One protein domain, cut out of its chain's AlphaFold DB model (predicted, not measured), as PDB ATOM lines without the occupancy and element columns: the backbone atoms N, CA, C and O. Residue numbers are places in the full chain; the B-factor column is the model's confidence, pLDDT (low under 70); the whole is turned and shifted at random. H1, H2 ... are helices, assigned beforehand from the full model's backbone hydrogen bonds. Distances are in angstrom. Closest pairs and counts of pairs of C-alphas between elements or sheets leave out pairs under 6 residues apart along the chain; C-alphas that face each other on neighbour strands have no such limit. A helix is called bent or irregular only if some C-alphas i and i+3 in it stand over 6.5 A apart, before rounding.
ATOM      1  N   VAL A   2     203.143 282.564 236.980       84.44
ATOM      2  CA  VAL A   2     203.352 281.225 236.379       84.44
ATOM      3  C   VAL A   2     204.829 280.923 236.092       84.44
ATOM      4  O   VAL A   2     205.318 279.888 236.519       84.44
ATOM      5  N   ALA A   3     205.563 281.849 235.460       83.81
ATOM      6  CA  ALA A   3     206.991 281.663 235.169       83.81
ATOM      7  C   ALA A   3     207.832 281.402 236.433       83.81
ATOM      8  O   ALA A   3     208.636 280.477 236.459       83.81
ATOM      9  N   ALA A   4     207.588 282.163 237.505       91.31
ATOM     10  CA  ALA A   4     208.253 281.959 238.791       91.31
ATOM     11  C   ALA A   4     207.892 280.602 239.422       91.31
ATOM     12  O   ALA A   4     208.759 279.942 239.978       91.31
ATOM     13  N   GLY A   5     206.636 280.156 239.295       92.69
ATOM     14  CA  GLY A   5     206.211 278.833 239.766       92.69
ATOM     15  C   GLY A   5     206.867 277.682 238.997       92.69
ATOM     16  O   GLY A   5     207.342 276.730 239.608       92.69
ATOM     17  N   VAL A   6     206.946 277.784 237.667       90.56
ATOM     18  CA  VAL A   6     207.617 276.797 236.800       90.56
ATOM     19  C   VAL A   6     209.118 276.738 237.102       90.56
ATOM     20  O   VAL A   6     209.668 275.646 237.212       90.56
ATOM     21  N   HIS A   7     209.766 277.891 237.300       87.69
ATOM     22  CA  HIS A   7     211.177 277.954 237.691       87.69
ATOM     23  C   HIS A   7     211.410 277.373 239.094       87.69
ATOM     24  O   HIS A   7     212.311 276.564 239.282       87.69
ATOM     25  N   GLY A   8     210.564 277.708 240.071       92.50
ATOM     26  CA  GLY A   8     210.662 277.143 241.418       92.50
ATOM     27  C   GLY A   8     210.472 275.623 241.436       92.50
ATOM     28  O   GLY A   8     211.156 274.927 242.182       92.50
ATOM     29  N   LEU A   9     209.592 275.088 240.581       92.81
ATOM     30  CA  LEU A   9     209.435 273.643 240.407       92.81
ATOM     31  C   LEU A   9     210.680 273.004 239.773       92.81
ATOM     32  O   LEU A   9     211.102 271.943 240.225       92.81
ATOM     33  N   TYR A  10     211.277 273.646 238.765       91.50
ATOM     34  CA  TYR A  10     212.538 273.202 238.162       91.50
ATOM     35  C   TYR A  10     213.642 273.076 239.219       91.50
ATOM     36  O   TYR A  10     214.240 272.007 239.361       91.50
ATOM     37  N   ASP A  11     213.845 274.136 240.008       92.00
ATOM     38  CA  ASP A  11     214.850 274.169 241.071       92.00
ATOM     39  C   ASP A  11     214.562 273.100 242.127       92.00
ATOM     40  O   ASP A  11     215.452 272.347 242.516       92.00
ATOM     41  N   PHE A  12     213.303 272.973 242.559       95.12
ATOM     42  CA  PHE A  12     212.894 271.964 243.531       95.12
ATOM     43  C   PHE A  12     213.226 270.541 243.064       95.12
ATOM     44  O   PHE A  12     213.825 269.770 243.814       95.12
ATOM     45  N   LEU A  13     212.874 270.186 241.823       94.06
ATOM     46  CA  LEU A  13     213.136 268.851 241.281       94.06
ATOM     47  C   LEU A  13     214.640 268.554 241.198       94.06
ATOM     48  O   LEU A  13     215.057 267.428 241.484       94.06
ATOM     49  N   LEU A  14     215.444 269.562 240.851       88.69
ATOM     50  CA  LEU A  14     216.894 269.446 240.738       88.69
ATOM     51  C   LEU A  14     217.571 269.325 242.114       88.69
ATOM     52  O   LEU A  14     218.320 268.379 242.354       88.69
ATOM     53  N   PHE A  15     217.280 270.240 243.044       93.25
ATOM     54  CA  PHE A  15     217.930 270.288 244.360       93.25
ATOM     55  C   PHE A  15     217.459 269.193 245.318       93.25
ATOM     56  O   PHE A  15     218.201 268.819 246.225       93.25
ATOM     57  N   HIS A  16     216.261 268.639 245.116       93.88
ATOM     58  CA  HIS A  16     215.750 267.516 245.908       93.88
ATOM     59  C   HIS A  16     216.040 266.139 245.282       93.88
ATOM     60  O   HIS A  16     215.441 265.137 245.677       93.88
ATOM     61  N   ASN A  17     216.962 266.088 244.311       90.12
ATOM     62  CA  ASN A  17     217.453 264.877 243.647       90.12
ATOM     63  C   ASN A  17     216.348 264.007 243.010       90.12
ATOM     64  O   ASN A  17     216.461 262.784 242.925       90.12
ATOM     65  N   GLN A  18     215.266 264.629 242.536       92.69
ATOM     66  CA  GLN A  18     214.162 263.944 241.861       92.69
ATOM     67  C   GLN A  18     214.445 263.830 240.357       92.69
ATOM     68  O   GLN A  18     213.657 264.281 239.526       92.69
ATOM     69  N   LEU A  19     215.587 263.229 239.996       87.38
ATOM     70  CA  LEU A  19     216.130 263.251 238.629       87.38
ATOM     71  C   LEU A  19     215.150 262.728 237.569       87.38
ATOM     72  O   LEU A  19     215.023 263.322 236.503       87.38
ATOM     73  N   LEU A  20     214.416 261.648 237.854       88.31
ATOM     74  CA  LEU A  20     213.428 261.112 236.910       88.31
ATOM     75  C   LEU A  20     212.309 262.126 236.624       88.31
ATOM     76  O   LEU A  20     211.982 262.375 235.465       88.31
ATOM     77  N   LEU A  21     211.731 262.718 237.674       89.75
ATOM     78  CA  LEU A  21     210.674 263.720 237.531       89.75
ATOM     79  C   LEU A  21     211.208 264.977 236.847       89.75
ATOM     80  O   LEU A  21     210.511 265.544 236.009       89.75
ATOM     81  N   PHE A  22     212.443 265.373 237.159       90.75
ATOM     82  CA  PHE A  22     213.133 266.469 236.490       90.75
ATOM     83  C   PHE A  22     213.204 266.244 234.977       90.75
ATOM     84  O   PHE A  22     212.780 267.112 234.220       90.75
ATOM     85  N   PHE A  23     213.659 265.073 234.517       87.69
ATOM     86  CA  PHE A  23     213.743 264.782 233.082       87.69
ATOM     87  C   PHE A  23     212.370 264.749 232.404       87.69
ATOM     88  O   PHE A  23     212.219 265.301 231.316       87.69
ATOM     89  N   LEU A  24     211.357 264.152 233.040       87.56
ATOM     90  CA  LEU A  24     209.991 264.142 232.503       87.56
ATOM     91  C   LEU A  24     209.424 265.561 232.378       87.56
ATOM     92  O   LEU A  24     208.874 265.920 231.336       87.56
ATOM     93  N   PHE A  25     209.597 266.375 233.418       89.62
ATOM     94  CA  PHE A  25     209.190 267.774 233.423       89.62
ATOM     95  C   PHE A  25     209.940 268.589 232.363       89.62
ATOM     96  O   PHE A  25     209.329 269.359 231.626       89.62
ATOM     97  N   PHE A  26     211.248 268.385 232.235       88.50
ATOM     98  CA  PHE A  26     212.080 269.070 231.255       88.50
ATOM     99  C   PHE A  26     211.658 268.752 229.817       88.50
ATOM    100  O   PHE A  26     211.414 269.671 229.034       88.50
ATOM    101  N   ILE A  27     211.495 267.466 229.485       89.00
ATOM    102  CA  ILE A  27     210.994 267.023 228.174       89.00
ATOM    103  C   ILE A  27     209.644 267.683 227.881       89.00
ATOM    104  O   ILE A  27     209.428 268.182 226.776       89.00
ATOM    105  N   PHE A  28     208.759 267.740 228.879       87.81
ATOM    106  CA  PHE A  28     207.460 268.377 228.732       87.81
ATOM    107  C   PHE A  28     207.538 269.866 228.409       87.81
ATOM    108  O   PHE A  28     206.909 270.319 227.451       87.81
ATOM    109  N   ILE A  29     208.322 270.625 229.171       89.88
ATOM    110  CA  ILE A  29     208.470 272.062 228.941       89.88
ATOM    111  C   ILE A  29     209.064 272.336 227.557       89.88
ATOM    112  O   ILE A  29     208.590 273.235 226.863       89.88
ATOM    113  N   VAL A  30     210.033 271.531 227.110       89.75
ATOM    114  CA  VAL A  30     210.603 271.659 225.761       89.75
ATOM    115  C   VAL A  30     209.550 271.392 224.680       89.75
ATOM    116  O   VAL A  30     209.443 272.173 223.736       89.75
ATOM    117  N   GLN A  31     208.721 270.352 224.819       89.25
ATOM    118  CA  GLN A  31     207.633 270.094 223.867       89.25
ATOM    119  C   GLN A  31     206.624 271.245 223.811       89.25
ATOM    120  O   GLN A  31     206.238 271.678 222.725       89.25
ATOM    121  N   LEU A  32     206.225 271.773 224.971       90.69
ATOM    122  CA  LEU A  32     205.328 272.925 225.048       90.69
ATOM    123  C   LEU A  32     205.934 274.137 224.337       90.69
ATOM    124  O   LEU A  32     205.255 274.797 223.552       90.69
ATOM    125  N   TRP A  33     207.221 274.395 224.566       91.38
ATOM    126  CA  TRP A  33     207.950 275.479 223.918       91.38
ATOM    127  C   TRP A  33     207.962 275.344 222.389       91.38
ATOM    128  O   TRP A  33     207.701 276.314 221.680       91.38
ATOM    129  N   ILE A  34     208.171 274.134 221.870       91.56
ATOM    130  CA  ILE A  34     208.158 273.866 220.425       91.56
ATOM    131  C   ILE A  34     206.773 274.090 219.822       91.56
ATOM    132  O   ILE A  34     206.671 274.676 218.743       91.56
ATOM    133  N   ILE A  35     205.705 273.664 220.504       93.00
ATOM    134  CA  ILE A  35     204.329 273.933 220.060       93.00
ATOM    135  C   ILE A  35     204.089 275.445 219.986       93.00
ATOM    136  O   ILE A  35     203.541 275.930 218.998       93.00
ATOM    137  N   VAL A  36     204.538 276.202 220.992       93.81
ATOM    138  CA  VAL A  36     204.413 277.668 221.009       93.81
ATOM    139  C   VAL A  36     205.185 278.304 219.854       93.81
ATOM    140  O   VAL A  36     204.611 279.125 219.141       93.81
ATOM    141  N   ILE A  37     206.438 277.904 219.607       92.81
ATOM    142  CA  ILE A  37     207.219 278.406 218.463       92.81
ATOM    143  C   ILE A  37     206.494 278.120 217.144       92.81
ATOM    144  O   ILE A  37     206.348 279.022 216.322       92.81
ATOM    145  N   ASN A  38     206.004 276.894 216.953       93.38
ATOM    146  CA  ASN A  38     205.262 276.510 215.754       93.38
ATOM    147  C   ASN A  38     204.000 277.356 215.565       93.38
ATOM    148  O   ASN A  38     203.766 277.878 214.478       93.38
ATOM    149  N   ASN A  39     203.226 277.564 216.628       95.44
ATOM    150  CA  ASN A  39     202.043 278.420 216.592       95.44
ATOM    151  C   ASN A  39     202.400 279.869 216.239       95.44
ATOM    152  O   ASN A  39     201.729 280.477 215.403       95.44
ATOM    153  N   CYS A  40     203.476 280.412 216.809       94.88
ATOM    154  CA  CYS A  40     203.963 281.747 216.469       94.88
ATOM    155  C   CYS A  40     204.387 281.843 214.996       94.88
ATOM    156  O   CYS A  40     204.029 282.811 214.327       94.88
ATOM    157  N   LEU A  41     205.100 280.843 214.465       93.88
ATOM    158  CA  LEU A  41     205.477 280.795 213.048       93.88
ATOM    159  C   LEU A  41     204.242 280.736 212.144       93.88
ATOM    160  O   LEU A  41     204.137 281.524 211.207       93.88
ATOM    161  N   ASN A  42     203.285 279.862 212.467       95.50
ATOM    162  CA  ASN A  42     202.045 279.653 211.718       95.50
ATOM    163  C   ASN A  42     201.155 280.899 211.646       95.50
ATOM    164  O   ASN A  42     200.472 281.102 210.642       95.50
ATOM    165  N   ASN A  43     201.181 281.741 212.681       96.00
ATOM    166  CA  ASN A  43     200.356 282.949 212.788       96.00
ATOM    167  C   ASN A  43     201.134 284.250 212.521       96.00
ATOM    168  O   ASN A  43     200.571 285.340 212.620       96.00
ATOM    169  N   SER A  44     202.416 284.158 212.168       95.31
ATOM    170  CA  SER A  44     203.237 285.319 211.827       95.31
ATOM    171  C   SER A  44     202.819 285.930 210.487       95.31
ATOM    172  O   SER A  44     202.529 285.221 209.520       95.31
ATOM    173  N   SER A  45     202.888 287.259 210.380       95.31
ATOM    174  CA  SER A  45     202.727 287.979 209.107       95.31
ATOM    175  C   SER A  45     203.786 287.599 208.065       95.31
ATOM    176  O   SER A  45     203.563 287.782 206.870       95.31
ATOM    177  N   TYR A  46     204.921 287.049 208.506       93.94
ATOM    178  CA  TYR A  46     206.030 286.597 207.663       93.94
ATOM    179  C   TYR A  46     205.991 285.087 207.373       93.94
ATOM    180  O   TYR A  46     207.009 284.504 206.997       93.94
ATOM    181  N   PHE A  47     204.841 284.433 207.570       94.38
ATOM    182  CA  PHE A  47     204.686 283.001 207.315       94.38
ATOM    183  C   PHE A  47     205.107 282.622 205.885       94.38
ATOM    184  O   PHE A  47     204.634 283.188 204.898       94.38
ATOM    185  N   THR A  48     205.954 281.598 205.770       93.88
ATOM    186  CA  THR A  48     206.357 281.006 204.493       93.88
ATOM    187  C   THR A  48     206.699 279.532 204.670       93.88
ATOM    188  O   THR A  48     207.458 279.167 205.567       93.88
ATOM    189  N   TYR A  49     206.221 278.680 203.760       92.50
ATOM    190  CA  TYR A  49     206.596 277.260 203.731       92.50
ATOM    191  C   TYR A  49     208.097 277.047 203.490       92.50
ATOM    192  O   TYR A  49     208.645 276.004 203.831       92.50
ATOM    193  N   SER A  50     208.801 278.056 202.965       88.44
ATOM    194  CA  SER A  50     210.252 277.985 202.780       88.44
ATOM    195  C   SER A  50     211.036 277.874 204.090       88.44
ATOM    196  O   SER A  50     212.173 277.406 204.055       88.44
ATOM    197  N   ALA A  51     210.444 278.249 205.232       86.06
ATOM    198  CA  ALA A  51     211.069 278.084 206.541       86.06
ATOM    199  C   ALA A  51     211.336 276.602 206.865       86.06
ATOM    200  O   ALA A  51     212.392 276.290 207.409       86.06
ATOM    201  N   ALA A  52     210.463 275.687 206.428       85.94
ATOM    202  CA  ALA A  52     210.651 274.247 206.610       85.94
ATOM    203  C   ALA A  52     211.880 273.704 205.869       85.94
ATOM    204  O   ALA A  52     212.532 272.780 206.341       85.94
ATOM    205  N   ARG A  53     212.267 274.309 204.738       83.12
ATOM    206  CA  ARG A  53     213.470 273.888 203.993       83.12
ATOM    207  C   ARG A  53     214.762 274.129 204.775       83.12
ATOM    208  O   ARG A  53     215.784 273.530 204.468       83.12
ATOM    209  N   LYS A  54     214.725 274.994 205.793       87.19
ATOM    210  CA  LYS A  54     215.868 275.276 206.670       87.19
ATOM    211  C   LYS A  54     215.949 274.333 207.874       87.19
ATOM    212  O   LYS A  54     216.930 274.416 208.604       87.19
ATOM    213  N   THR A  55     214.968 273.448 208.076       87.94
ATOM    214  CA  THR A  55     214.936 272.497 209.201       87.94
ATOM    215  C   THR A  55     216.227 271.690 209.304       87.94
ATOM    216  O   THR A  55     216.792 271.607 210.391       87.94
ATOM    217  N   GLU A  56     216.754 271.183 208.186       88.25
ATOM    218  CA  GLU A  56     217.997 270.404 208.196       88.25
ATOM    219  C   GLU A  56     219.199 271.226 208.670       88.25
ATOM    220  O   GLU A  56     219.943 270.816 209.559       88.25
ATOM    221  N   HIS A  57     219.353 272.437 208.131       91.69
ATOM    222  CA  HIS A  57     220.417 273.348 208.543       91.69
ATOM    223  C   HIS A  57     220.309 273.717 210.025       91.69
ATOM    224  O   HIS A  57     221.324 273.757 210.713       91.69
ATOM    225  N   ILE A  58     219.093 273.944 210.529       92.06
ATOM    226  CA  ILE A  58     218.844 274.240 211.945       92.06
ATOM    227  C   ILE A  58     219.193 273.028 212.816       92.06
ATOM    228  O   ILE A  58     219.832 273.188 213.853       92.06
ATOM    229  N   ARG A  59     218.843 271.812 212.384       93.69
ATOM    230  CA  ARG A  59     219.193 270.568 213.082       93.69
ATOM    231  C   ARG A  59     220.704 270.402 213.216       93.69
ATOM    232  O   ARG A  59     221.192 270.139 214.315       93.69
ATOM    233  N   ILE A  60     221.439 270.581 212.118       95.75
ATOM    234  CA  ILE A  60     222.907 270.509 212.104       95.75
ATOM    235  C   ILE A  60     223.496 271.605 212.992       95.75
ATOM    236  O   ILE A  60     224.349 271.317 213.825       95.75
ATOM    237  N   PHE A  61     223.013 272.841 212.861       95.94
ATOM    238  CA  PHE A  61     223.470 273.974 213.660       95.94
ATOM    239  C   PHE A  61     223.321 273.713 215.166       95.94
ATOM    240  O   PHE A  61     224.312 273.768 215.885       95.94
ATOM    241  N   ILE A  62     222.130 273.311 215.624       94.69
ATOM    242  CA  ILE A  62     221.871 272.977 217.035       94.69
ATOM    243  C   ILE A  62     222.767 271.823 217.501       94.69
ATOM    244  O   ILE A  62     223.305 271.855 218.606       94.69
ATOM    245  N   THR A  63     222.958 270.804 216.658       97.12
ATOM    246  CA  THR A  63     223.842 269.670 216.971       97.12
ATOM    247  C   THR A  63     225.277 270.139 217.197       97.12
ATOM    248  O   THR A  63     225.906 269.742 218.179       97.12
ATOM    249  N   LEU A  64     225.789 271.005 216.317       97.69
ATOM    250  CA  LEU A  64     227.137 271.559 216.418       97.69
ATOM    251  C   LEU A  64     227.288 272.459 217.647       97.69
ATOM    252  O   LEU A  64     228.271 272.313 218.366       97.69
ATOM    253  N   GLU A  65     226.321 273.334 217.927       97.25
ATOM    254  CA  GLU A  65     226.347 274.209 219.106       97.25
ATOM    255  C   GLU A  65     226.375 273.410 220.412       97.25
ATOM    256  O   GLU A  65     227.227 273.643 221.269       97.25
ATOM    257  N   LEU A  66     225.489 272.422 220.555       96.19
ATOM    258  CA  LEU A  66     225.437 271.591 221.759       96.19
ATOM    259  C   LEU A  66     226.689 270.715 221.903       96.19
ATOM    260  O   LEU A  66     227.191 270.533 223.011       96.19
ATOM    261  N   THR A  67     227.241 270.226 220.789       97.56
ATOM    262  CA  THR A  67     228.523 269.506 220.793       97.56
ATOM    263  C   THR A  67     229.668 270.426 221.217       97.56
ATOM    264  O   THR A  67     230.502 270.030 222.027       97.56
ATOM    265  N   ALA A  68     229.701 271.667 220.726       97.75
ATOM    266  CA  ALA A  68     230.710 272.652 221.105       97.75
ATOM    267  C   ALA A  68     230.634 273.001 222.598       97.75
ATOM    268  O   ALA A  68     231.673 273.065 223.254       97.75
ATOM    269  N   ILE A  69     229.428 273.156 223.157       96.56
ATOM    270  CA  ILE A  69     229.222 273.354 224.601       96.56
ATOM    271  C   ILE A  69     229.780 272.166 225.394       96.56
ATOM    272  O   ILE A  69     230.493 272.369 226.375       96.56
ATOM    273  N   PHE A  70     229.520 270.935 224.953       95.94
ATOM    274  CA  PHE A  70     230.017 269.735 225.630       95.94
ATOM    275  C   PHE A  70     231.551 269.614 225.577       95.94
ATOM    276  O   PHE A  70     232.194 269.271 226.569       95.94
ATOM    277  N   VAL A  71     232.164 269.963 224.442       97.19
ATOM    278  CA  VAL A  71     233.630 270.034 224.313       97.19
ATOM    279  C   VAL A  71     234.211 271.133 225.206       97.19
ATOM    280  O   VAL A  71     235.241 270.925 225.850       97.19
ATOM    281  N   LEU A  72     233.554 272.292 225.277       97.50
ATOM    282  CA  LEU A  72     233.972 273.395 226.137       97.50
ATOM    283  C   LEU A  72     233.917 273.003 227.620       97.50
ATOM    284  O   LEU A  72     234.863 273.295 228.348       97.50
ATOM    285  N   GLU A  73     232.867 272.300 228.059       96.00
ATOM    286  CA  GLU A  73     232.764 271.745 229.418       96.00
ATOM    287  C   GLU A  73     233.976 270.858 229.736       96.00
ATOM    288  O   GLU A  73     234.653 271.067 230.744       96.00
ATOM    289  N   TYR A  74     234.310 269.926 228.837       96.62
ATOM    290  CA  TYR A  74     235.486 269.070 228.986       96.62
ATOM    291  C   TYR A  74     236.787 269.879 229.111       96.62
ATOM    292  O   TYR A  74     237.598 269.604 229.999       96.62
ATOM    293  N   MET A  75     236.981 270.900 228.268       97.94
ATOM    294  CA  MET A  75     238.158 271.773 228.343       97.94
ATOM    295  C   MET A  75     238.234 272.501 229.690       97.94
ATOM    296  O   MET A  75     239.285 272.490 230.328       97.94
ATOM    297  N   VAL A  76     237.129 273.087 230.159       97.88
ATOM    298  CA  VAL A  76     237.067 273.815 231.439       97.88
ATOM    299  C   VAL A  76     237.399 272.900 232.621       97.88
ATOM    300  O   VAL A  76     238.181 273.279 233.499       97.88
ATOM    301  N   VAL A  77     236.867 271.676 232.647       97.38
ATOM    302  CA  VAL A  77     237.198 270.688 233.688       97.38
ATOM    303  C   VAL A  77     238.666 270.268 233.591       97.38
ATOM    304  O   VAL A  77     239.352 270.190 234.610       97.38
ATOM    305  N   GLY A  78     239.176 270.061 232.374       97.81
ATOM    306  CA  GLY A  78     240.574 269.711 232.130       97.81
ATOM    307  C   GLY A  78     241.549 270.767 232.647       97.81
ATOM    308  O   GLY A  78     242.518 270.417 233.322       97.81
ATOM    309  N   PHE A  79     241.263 272.047 232.394       97.94
ATOM    310  CA  PHE A  79     242.075 273.166 232.874       97.94
ATOM    311  C   PHE A  79     241.963 273.391 234.386       97.94
ATOM    312  O   PHE A  79     242.961 273.718 235.020       97.94
ATOM    313  N   SER A  80     240.775 273.223 234.974       97.69
ATOM    314  CA  SER A  80     240.546 273.510 236.400       97.69
ATOM    315  C   SER A  80     240.953 272.377 237.343       97.69
ATOM    316  O   SER A  80     241.338 272.642 238.479       97.69
ATOM    317  N   SER A  81     240.845 271.120 236.901       94.94
ATOM    318  CA  SER A  81     240.898 269.947 237.785       94.94
ATOM    319  C   SER A  81     241.786 268.800 237.288       94.94
ATOM    320  O   SER A  81     241.828 267.764 237.953       94.94
ATOM    321  N   HIS A  82     242.527 268.990 236.189       95.56
ATOM    322  CA  HIS A  82     243.380 268.020 235.479       95.56
ATOM    323  C   HIS A  82     242.649 267.096 234.485       95.56
ATOM    324  O   HIS A  82     241.472 266.757 234.623       95.56
ATOM    325  N   ALA A  83     243.399 266.631 233.478       96.56
ATOM    326  CA  ALA A  83     242.885 265.829 232.364       96.56
ATOM    327  C   ALA A  83     242.270 264.479 232.782       96.56
ATOM    328  O   ALA A  83     241.322 264.014 232.155       96.56
ATOM    329  N   SER A  84     242.773 263.845 233.848       97.62
ATOM    330  CA  SER A  84     242.226 262.567 234.324       97.62
ATOM    331  C   SER A  84     240.782 262.712 234.807       97.62
ATOM    332  O   SER A  84     239.934 261.899 234.438       97.62
ATOM    333  N   LEU A  85     240.477 263.770 235.571       96.31
ATOM    334  CA  LEU A  85     239.119 264.034 236.038       96.31
ATOM    335  C   LEU A  85     238.198 264.397 234.872       96.31
ATOM    336  O   LEU A  85     237.070 263.912 234.820       96.31
ATOM    337  N   ALA A  86     238.691 265.190 233.919       97.06
ATOM    338  CA  ALA A  86     237.938 265.551 232.724       97.06
ATOM    339  C   ALA A  86     237.523 264.316 231.913       97.06
ATOM    340  O   ALA A  86     236.363 264.206 231.530       97.06
ATOM    341  N   ASN A  87     238.419 263.339 231.729       97.31
ATOM    342  CA  ASN A  87     238.104 262.085 231.034       97.31
ATOM    343  C   ASN A  87     237.029 261.264 231.759       97.31
ATOM    344  O   ASN A  87     236.114 260.736 231.125       97.31
ATOM    345  N   VAL A  88     237.112 261.174 233.091       97.38
ATOM    346  CA  VAL A  88     236.105 260.471 233.901       97.38
ATOM    347  C   VAL A  88     234.745 261.163 233.796       97.38
ATOM    348  O   VAL A  88     233.728 260.492 233.616       97.38
ATOM    349  N   GLN A  89     234.708 262.495 233.879       95.56
ATOM    350  CA  GLN A  89     233.465 263.257 233.753       95.56
ATOM    351  C   GLN A  89     232.882 263.186 232.341       95.56
ATOM    352  O   GLN A  89     231.678 262.979 232.208       95.56
ATOM    353  N   LEU A  90     233.720 263.269 231.304       95.81
ATOM    354  CA  LEU A  90     233.313 263.104 229.911       95.81
ATOM    355  C   LEU A  90     232.602 261.768 229.718       95.81
ATOM    356  O   LEU A  90     231.461 261.741 229.263       95.81
ATOM    357  N   LEU A  91     233.235 260.663 230.123       96.44
ATOM    358  CA  LEU A  91     232.646 259.332 230.002       96.44
ATOM    359  C   LEU A  91     231.329 259.221 230.784       96.44
ATOM    360  O   LEU A  91     230.346 258.697 230.261       96.44
ATOM    361  N   ARG A  92     231.283 259.761 232.010       94.94
ATOM    362  CA  ARG A  92     230.079 259.746 232.855       94.94
ATOM    363  C   ARG A  92     228.920 260.541 232.247       94.94
ATOM    364  O   ARG A  92     227.778 260.096 232.316       94.94
ATOM    365  N   ASN A  93     229.203 261.703 231.662       94.06
ATOM    366  CA  ASN A  93     228.187 262.628 231.159       94.06
ATOM    367  C   ASN A  93     227.798 262.340 229.695       94.06
ATOM    368  O   ASN A  93     226.737 262.783 229.255       94.06
ATOM    369  N   SER A  94     228.597 261.565 228.950       95.00
ATOM    370  CA  SER A  94     228.419 261.323 227.506       95.00
ATOM    371  C   SER A  94     227.032 260.795 227.137       95.00
ATOM    372  O   SER A  94     226.460 261.231 226.142       95.00
ATOM    373  N   GLY A  95     226.460 259.887 227.936       93.56
ATOM    374  CA  GLY A  95     225.121 259.346 227.676       93.56
ATOM    375  C   GLY A  95     224.029 260.419 227.742       93.56
ATOM    376  O   GLY A  95     223.202 260.517 226.837       93.56
ATOM    377  N   VAL A  96     224.063 261.260 228.779       91.06
ATOM    378  CA  VAL A  96     223.109 262.366 228.955       91.06
ATOM    379  C   VAL A  96     223.330 263.443 227.896       91.06
ATOM    380  O   VAL A  96     222.364 263.908 227.299       91.06
ATOM    381  N   ALA A  97     224.585 263.801 227.612       93.62
ATOM    382  CA  ALA A  97     224.924 264.784 226.587       93.62
ATOM    383  C   ALA A  97     224.449 264.338 225.197       93.62
ATOM    384  O   ALA A  97     223.753 265.088 224.520       93.62
ATOM    385  N   CYS A  98     224.738 263.095 224.800       95.44
ATOM    386  CA  CYS A  98     224.284 262.529 223.529       95.44
ATOM    387  C   CYS A  98     222.752 262.523 223.432       95.44
ATOM    388  O   CYS A  98     222.193 262.986 222.437       95.44
ATOM    389  N   PHE A  99     222.068 262.078 224.493       93.12
ATOM    390  CA  PHE A  99     220.609 262.131 224.561       93.12
ATOM    391  C   PHE A  99     220.081 263.556 224.360       93.12
ATOM    392  O   PHE A  99     219.210 263.757 223.519       93.12
ATOM    393  N   LEU A 100     220.614 264.548 225.083       92.31
ATOM    394  CA  LEU A 100     220.180 265.942 224.972       92.31
ATOM    395  C   LEU A 100     220.461 266.524 223.585       92.31
ATOM    396  O   LEU A 100     219.590 267.192 223.034       92.31
ATOM    397  N   ILE A 101     221.628 266.241 222.998       95.06
ATOM    398  CA  ILE A 101     221.989 266.675 221.643       95.06
ATOM    399  C   ILE A 101     220.975 266.141 220.629       95.06
ATOM    400  O   ILE A 101     220.397 266.921 219.870       95.06
ATOM    401  N   VAL A 102     220.709 264.832 220.630       94.56
ATOM    402  CA  VAL A 102     219.740 264.208 219.710       94.56
ATOM    403  C   VAL A 102     218.326 264.722 219.976       94.56
ATOM    404  O   VAL A 102     217.605 265.074 219.041       94.56
ATOM    405  N   PHE A 103     217.930 264.807 221.246       91.94
ATOM    406  CA  PHE A 103     216.612 265.276 221.650       91.94
ATOM    407  C   PHE A 103     216.359 266.708 221.173       91.94
ATOM    408  O   PHE A 103     215.365 266.946 220.486       91.94
ATOM    409  N   PHE A 104     217.252 267.650 221.475       91.94
ATOM    410  CA  PHE A 104     217.082 269.049 221.095       91.94
ATOM    411  C   PHE A 104     217.196 269.269 219.596       91.94
ATOM    412  O   PHE A 104     216.331 269.929 219.026       91.94
ATOM    413  N   SER A 105     218.211 268.697 218.947       94.12
ATOM    414  CA  SER A 105     218.389 268.850 217.500       94.12
ATOM    415  C   SER A 105     217.175 268.339 216.724       94.12
ATOM    416  O   SER A 105     216.709 269.024 215.816       94.12
ATOM    417  N   THR A 106     216.599 267.198 217.112       90.69
ATOM    418  CA  THR A 106     215.404 266.638 216.460       90.69
ATOM    419  C   THR A 106     214.159 267.473 216.749       90.69
ATOM    420  O   THR A 106     213.419 267.833 215.837       90.69
ATOM    421  N   ASN A 107     213.917 267.816 218.015       89.69
ATOM    422  CA  ASN A 107     212.665 268.450 218.422       89.69
ATOM    423  C   ASN A 107     212.608 269.951 218.077       89.69
ATOM    424  O   ASN A 107     211.575 270.421 217.611       89.69
ATOM    425  N   LEU A 108     213.701 270.708 218.240       89.31
ATOM    426  CA  LEU A 108     213.728 272.151 217.936       89.31
ATOM    427  C   LEU A 108     213.794 272.461 216.436       89.31
ATOM    428  O   LEU A 108     213.474 273.577 216.037       89.31
ATOM    429  N   SER A 109     214.206 271.500 215.607       89.75
ATOM    430  CA  SER A 109     214.203 271.652 214.146       89.75
ATOM    431  C   SER A 109     212.879 271.224 213.497       89.75
ATOM    432  O   SER A 109     212.614 271.569 212.342       89.75
ATOM    433  N   SER A 110     212.019 270.519 214.241       88.19
ATOM    434  CA  SER A 110     210.723 270.018 213.774       88.19
ATOM    435  C   SER A 110     209.674 271.134 213.730       88.19
ATOM    436  O   SER A 110     208.913 271.353 214.677       88.19
ATOM    437  N   PHE A 111     209.629 271.850 212.606       91.00
ATOM    438  CA  PHE A 111     208.580 272.828 212.323       91.00
ATOM    439  C   PHE A 111     207.449 272.173 211.536       91.00
ATOM    440  O   PHE A 111     207.705 271.562 210.511       91.00
ATOM    441  N   ASP A 112     206.207 272.309 211.977       92.88
ATOM    442  CA  ASP A 112     205.003 271.840 211.293       92.88
ATOM    443  C   ASP A 112     204.194 273.056 210.827       92.88
ATOM    444  O   ASP A 112     203.468 273.692 211.600       92.88
ATOM    445  N   LEU A 113     204.399 273.431 209.561       93.94
ATOM    446  CA  LEU A 113     203.930 274.705 209.030       93.94
ATOM    447  C   LEU A 113     202.524 274.581 208.445       93.94
ATOM    448  O   LEU A 113     202.293 273.857 207.475       93.94
ATOM    449  N   ILE A 114     201.585 275.325 209.028       94.50
ATOM    450  CA  ILE A 114     200.171 275.365 208.646       94.50
ATOM    451  C   ILE A 114     199.672 276.794 208.855       94.50
ATOM    452  O   ILE A 114     199.512 277.251 209.986       94.50
ATOM    453  N   LYS A 115     199.451 277.529 207.762       94.25
ATOM    454  CA  LYS A 115     199.147 278.965 207.837       94.25
ATOM    455  C   LYS A 115     197.890 279.233 208.672       94.25
ATOM    456  O   LYS A 115     196.825 278.708 208.365       94.25
ATOM    457  N   GLY A 116     198.009 280.094 209.683       93.06
ATOM    458  CA  GLY A 116     196.898 280.537 210.531       93.06
ATOM    459  C   GLY A 116     196.340 279.472 211.481       93.06
ATOM    460  O   GLY A 116     195.315 279.705 212.117       93.06
ATOM    461  N   TYR A 117     196.977 278.303 211.584       93.69
ATOM    462  CA  TYR A 117     196.542 277.251 212.495       93.69
ATOM    463  C   TYR A 117     197.192 277.416 213.869       93.69
ATOM    464  O   TYR A 117     198.392 277.678 213.991       93.69
ATOM    465  N   TRP A 118     196.391 277.224 214.915       92.88
ATOM    466  CA  TRP A 118     196.853 277.177 216.295       92.88
ATOM    467  C   TRP A 118     196.701 275.760 216.836       92.88
ATOM    468  O   TRP A 118     195.598 275.305 217.141       92.88
ATOM    469  N   ARG A 119     197.824 275.056 216.974       91.44
ATOM    470  CA  ARG A 119     197.857 273.716 217.548       91.44
ATOM    471  C   ARG A 119     197.528 273.777 219.035       91.44
ATOM    472  O   ARG A 119     198.088 274.587 219.777       91.44
ATOM    473  N   THR A 120     196.630 272.897 219.467       88.50
ATOM    474  CA  THR A 120     196.268 272.762 220.881       88.50
ATOM    475  C   THR A 120     197.285 271.898 221.628       88.50
ATOM    476  O   THR A 120     197.910 271.008 221.054       88.50
ATOM    477  N   ILE A 121     197.484 272.201 222.912       87.62
ATOM    478  CA  ILE A 121     198.324 271.405 223.813       87.62
ATOM    479  C   ILE A 121     197.407 270.414 224.519       87.62
ATOM    480  O   ILE A 121     196.430 270.813 225.159       87.62
ATOM    481  N   HIS A 122     197.719 269.126 224.425       81.88
ATOM    482  CA  HIS A 122     196.898 268.087 225.029       81.88
ATOM    483  C   HIS A 122     197.526 267.601 226.334       81.88
ATOM    484  O   HIS A 122     198.633 267.065 226.361       81.88
ATOM    485  N   PHE A 123     196.780 267.730 227.425       76.31
ATOM    486  CA  PHE A 123     197.180 267.214 228.738       76.31
ATOM    487  C   PHE A 123     196.675 265.788 228.996       76.31
ATOM    488  O   PHE A 123     197.102 265.138 229.945       76.31
ATOM    489  N   VAL A 124     195.771 265.286 228.148       69.88
ATOM    490  CA  VAL A 124     195.140 263.968 228.279       69.88
ATOM    491  C   VAL A 124     195.290 263.205 226.966       69.88
ATOM    492  O   VAL A 124     195.156 263.778 225.888       69.88
ATOM    493  N   SER A 125     195.532 261.898 227.054       60.00
ATOM    494  CA  SER A 125     195.940 261.021 225.946       60.00
ATOM    495  C   SER A 125     194.840 260.691 224.910       60.00
ATOM    496  O   SER A 125     194.928 259.688 224.202       60.00
ATOM    497  N   ARG A 126     193.764 261.479 224.838       57.44
ATOM    498  CA  ARG A 126     192.575 261.195 224.013       57.44
ATOM    499  C   ARG A 126     192.607 261.905 222.657       57.44
ATOM    500  O   ARG A 126     191.590 262.432 222.218       57.44
ATOM    501  N   GLU A 127     193.756 261.935 221.988       56.31
ATOM    502  CA  GLU A 127     193.819 262.467 220.625       56.31
ATOM    503  C   GLU A 127     193.496 261.360 219.608       56.31
ATOM    504  O   GLU A 127     194.108 260.290 219.615       56.31
ATOM    505  N   LYS A 128     192.535 261.616 218.715       56.00
ATOM    506  CA  LYS A 128     192.310 260.801 217.516       56.00
ATOM    507  C   LYS A 128     193.285 261.266 216.432       56.00
ATOM    508  O   LYS A 128     192.958 262.142 215.636       56.00
ATOM    509  N   ARG A 129     194.501 260.717 216.410       54.47
ATOM    510  CA  ARG A 129     195.453 260.975 215.323       54.47
ATOM    511  C   ARG A 129     195.118 260.109 214.116       54.47
ATOM    512  O   ARG A 129     195.461 258.935 214.068       54.47
ATOM    513  N   GLY A 130     194.441 260.711 213.146       50.62
ATOM    514  CA  GLY A 130     194.075 260.042 211.903       50.62
ATOM    515  C   GLY A 130     192.930 259.039 212.055       50.62
ATOM    516  O   GLY A 130     192.318 258.881 213.110       50.62
ATOM    517  N   TYR A 131     192.623 258.380 210.944       48.50
ATOM    518  CA  TYR A 131     191.561 257.376 210.843       48.50
ATOM    519  C   TYR A 131     192.080 255.942 211.052       48.50
ATOM    520  O   TYR A 131     191.309 254.985 211.007       48.50
ATOM    521  N   GLY A 132     193.387 255.782 211.271       47.31
ATOM    522  CA  GLY A 132     194.044 254.508 211.533       47.31
ATOM    523  C   GLY A 132     194.102 254.195 213.025       47.31
ATOM    524  O   GLY A 132     194.803 254.856 213.783       47.31
ATOM    525  N   GLY A 133     193.382 253.162 213.460       40.06
ATOM    526  CA  GLY A 133     193.322 252.728 214.856       40.06
ATOM    527  C   GLY A 133     194.570 251.992 215.352       40.06
ATOM    528  O   GLY A 133     194.467 250.837 215.752       40.06
ATOM    529  N   ARG A 134     195.749 252.629 215.391       47.78
ATOM    530  CA  ARG A 134     196.865 252.111 216.209       47.78
ATOM    531  C   ARG A 134     196.702 252.571 217.655       47.78
ATOM    532  O   ARG A 134     197.365 253.481 218.142       47.78
ATOM    533  N   GLN A 135     195.766 251.926 218.344       48.62
ATOM    534  CA  GLN A 135     195.483 252.152 219.755       48.62
ATOM    535  C   GLN A 135     196.256 251.133 220.604       48.62
ATOM    536  O   GLN A 135     195.883 249.968 220.640       48.62
ATOM    537  N   ALA A 136     197.343 251.573 221.249       48.16
ATOM    538  CA  ALA A 136     197.815 251.135 222.576       48.16
ATOM    539  C   ALA A 136     199.272 251.580 222.792       48.16
ATOM    540  O   ALA A 136     200.228 250.854 222.526       48.16
ATOM    541  N   ARG A 137     199.443 252.791 223.319       55.91
ATOM    542  CA  ARG A 137     200.674 253.221 223.989       55.91
ATOM    543  C   ARG A 137     200.294 253.587 225.425       55.91
ATOM    544  O   ARG A 137     199.193 254.087 225.652       55.91
ATOM    545  N   THR A 138     201.149 253.267 226.399       63.72
ATOM    546  CA  THR A 138     200.937 253.601 227.822       63.72
ATOM    547  C   THR A 138     200.614 255.093 227.986       63.72
ATOM    548  O   THR A 138     201.051 255.894 227.166       63.72
ATOM    549  N   LEU A 139     199.879 255.498 229.033       64.81
ATOM    550  CA  LEU A 139     199.461 256.903 229.230       64.81
ATOM    551  C   LEU A 139     200.614 257.913 229.047       64.81
ATOM    552  O   LEU A 139     200.450 258.913 228.352       64.81
ATOM    553  N   LEU A 140     201.790 257.604 229.605       64.50
ATOM    554  CA  LEU A 140     203.009 258.415 229.493       64.50
ATOM    555  C   LEU A 140     203.519 258.540 228.054       64.50
ATOM    556  O   LEU A 140     203.807 259.642 227.590       64.50
ATOM    557  N   THR A 141     203.618 257.424 227.330       67.00
ATOM    558  CA  THR A 141     204.102 257.451 225.943       67.00
ATOM    559  C   THR A 141     203.073 258.101 225.028       67.00
ATOM    560  O   THR A 141     203.433 258.922 224.192       67.00
ATOM    561  N   SER A 142     201.785 257.820 225.225       69.06
ATOM    562  CA  SER A 142     200.707 258.442 224.460       69.06
ATOM    563  C   SER A 142     200.721 259.966 224.600       69.06
ATOM    564  O   SER A 142     200.667 260.653 223.586       69.06
ATOM    565  N   TRP A 143     200.899 260.498 225.812       75.62
ATOM    566  CA  TRP A 143     201.004 261.940 226.033       75.62
ATOM    567  C   TRP A 143     202.206 262.578 225.303       75.62
ATOM    568  O   TRP A 143     202.035 263.594 224.623       75.62
ATOM    569  N   TYR A 144     203.391 261.955 225.378       79.12
ATOM    570  CA  TYR A 144     204.585 262.431 224.667       79.12
ATOM    571  C   TYR A 144     204.350 262.485 223.157       79.12
ATOM    572  O   TYR A 144     204.638 263.495 222.520       79.12
ATOM    573  N   PHE A 145     203.804 261.412 222.575       77.56
ATOM    574  CA  PHE A 145     203.586 261.353 221.132       77.56
ATOM    575  C   PHE A 145     202.526 262.352 220.686       77.56
ATOM    576  O   PHE A 145     202.763 263.035 219.698       77.56
ATOM    577  N   VAL A 146     201.431 262.508 221.436       76.31
ATOM    578  CA  VAL A 146     200.338 263.464 221.177       76.31
ATOM    579  C   VAL A 146     200.818 264.925 221.124       76.31
ATOM    580  O   VAL A 146     200.332 265.719 220.314       76.31
ATOM    581  N   ASN A 147     201.826 265.288 221.914       82.88
ATOM    582  CA  ASN A 147     202.407 266.632 221.868       82.88
ATOM    583  C   ASN A 147     203.650 266.731 220.979       82.88
ATOM    584  O   ASN A 147     204.035 267.836 220.602       82.88
ATOM    585  N   ALA A 148     204.245 265.603 220.579       84.56
ATOM    586  CA  ALA A 148     205.329 265.605 219.612       84.56
ATOM    587  C   ALA A 148     204.842 266.194 218.281       84.56
ATOM    588  O   ALA A 148     203.814 265.781 217.717       84.56
TER     589      ALA A 148
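AT A GLANCE: This is residues 2 to 148 of the 274 residues of an uncharacterized protein of Azospira oryzae (UniProt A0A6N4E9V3). A long helical hairpin, H3 beside the bent H4 with its arms H4a and H4b, makes most of the long axis; its turn, between H3 and H4a, sticks out at one end. H2 comes close to the last residues of H4b, with H1 folding back from its first residues as a V and the short H5 packing on it. The stretch 110 to 138 has no named element, and its residues 130 to 136 stick out as a loop. The printed part has 147 residues with five named helices, H1 to H5 in chain order, and no named strand: all helix. It is elongated and loose, with a radius of gyration of the C-alphas of 18.7 A and spans of 57 by 36 by 34 A.

IN THESE COORDINATES: H3, the longest helix, has residues 49 to 81 and measures 48.9 A, from C-alpha 49 at (206.596, 277.260, 203.731) to C-alpha 81 at (240.898, 269.947, 237.785). It is irregular, with C-alphas 53 and 56 lying 7.1 A apart, and has a kink of 41 degrees near residue 57. H4, residues 83 to 109, was assigned as one helix by its hydrogen bonds but is bent: C-alphas 92 and 95 are 7.2 A apart. Its arms are H4a, residues 83 to 92, 14.2 A, and H4b, residues 95 to 109, 21.3 A, at a steep tilt of 61 degrees. H2, residues 19 to 43, measures 36.1 A. H1, residues 2 to 15, measures 19.9 A and begins at C-alpha 2 at (203.352, 281.225, 236.379). H5, residues 139 to 147, measures 12.6 A and ends at C-alpha 147 at (202.407, 266.632, 221.868).

HOW THE PARTS SIT: H3 touches H4b with residues 55 to 70 alone, at a shallow tilt of 25 degrees, opposite ways; the closest C-alphas, of Arg 59 and Ser 105, are 4.8 A apart. H3 and H4a form a hairpin at a steep tilt of 43 degrees; their closest C-alphas, of Gly 78 and Ala 86, are 5.0 A apart. H2 and H4b only just touch, with 3 pairs of C-alphas within 8 A, the closest being Ile 34 and Leu 108 at 6.3 A. H1 and H2 form a hairpin at a shallow tilt of 30 degrees; H1 touches with residues 10 to 14 alone, and the closest C-alphas, of Leu 13 and Phe 22, are 5.4 A apart. H5 touches H2 at a shallow tilt of 25 degrees, the same way; the C-alphas of Gln 31 and Asn 147 come closest, at 6.6 A. The helix packing is mostly aligned, 4 of the 5 touching pairs being at a shallow tilt. H1 and H3, for instance, are apart. In H1, H2, H4a and H5 every O i to N i+4 pair is within hydrogen-bond range; in H3 it is 24 of 29 and in H4b 10 of 11.

THE WHOLE: The two C-alphas farthest apart, of His 82 and Tyr 131, are 58.4 A apart. The printed part has no cut. The links H1 to H2, H2 to H3 and H3 to H4a are tight, and the link from H4b to H5, 29 residues, is long. Residues 15 to 20 and 130 to 136 stand free. The mean pLDDT of the printed part is 87.4; residues 124 to 142 are under 70.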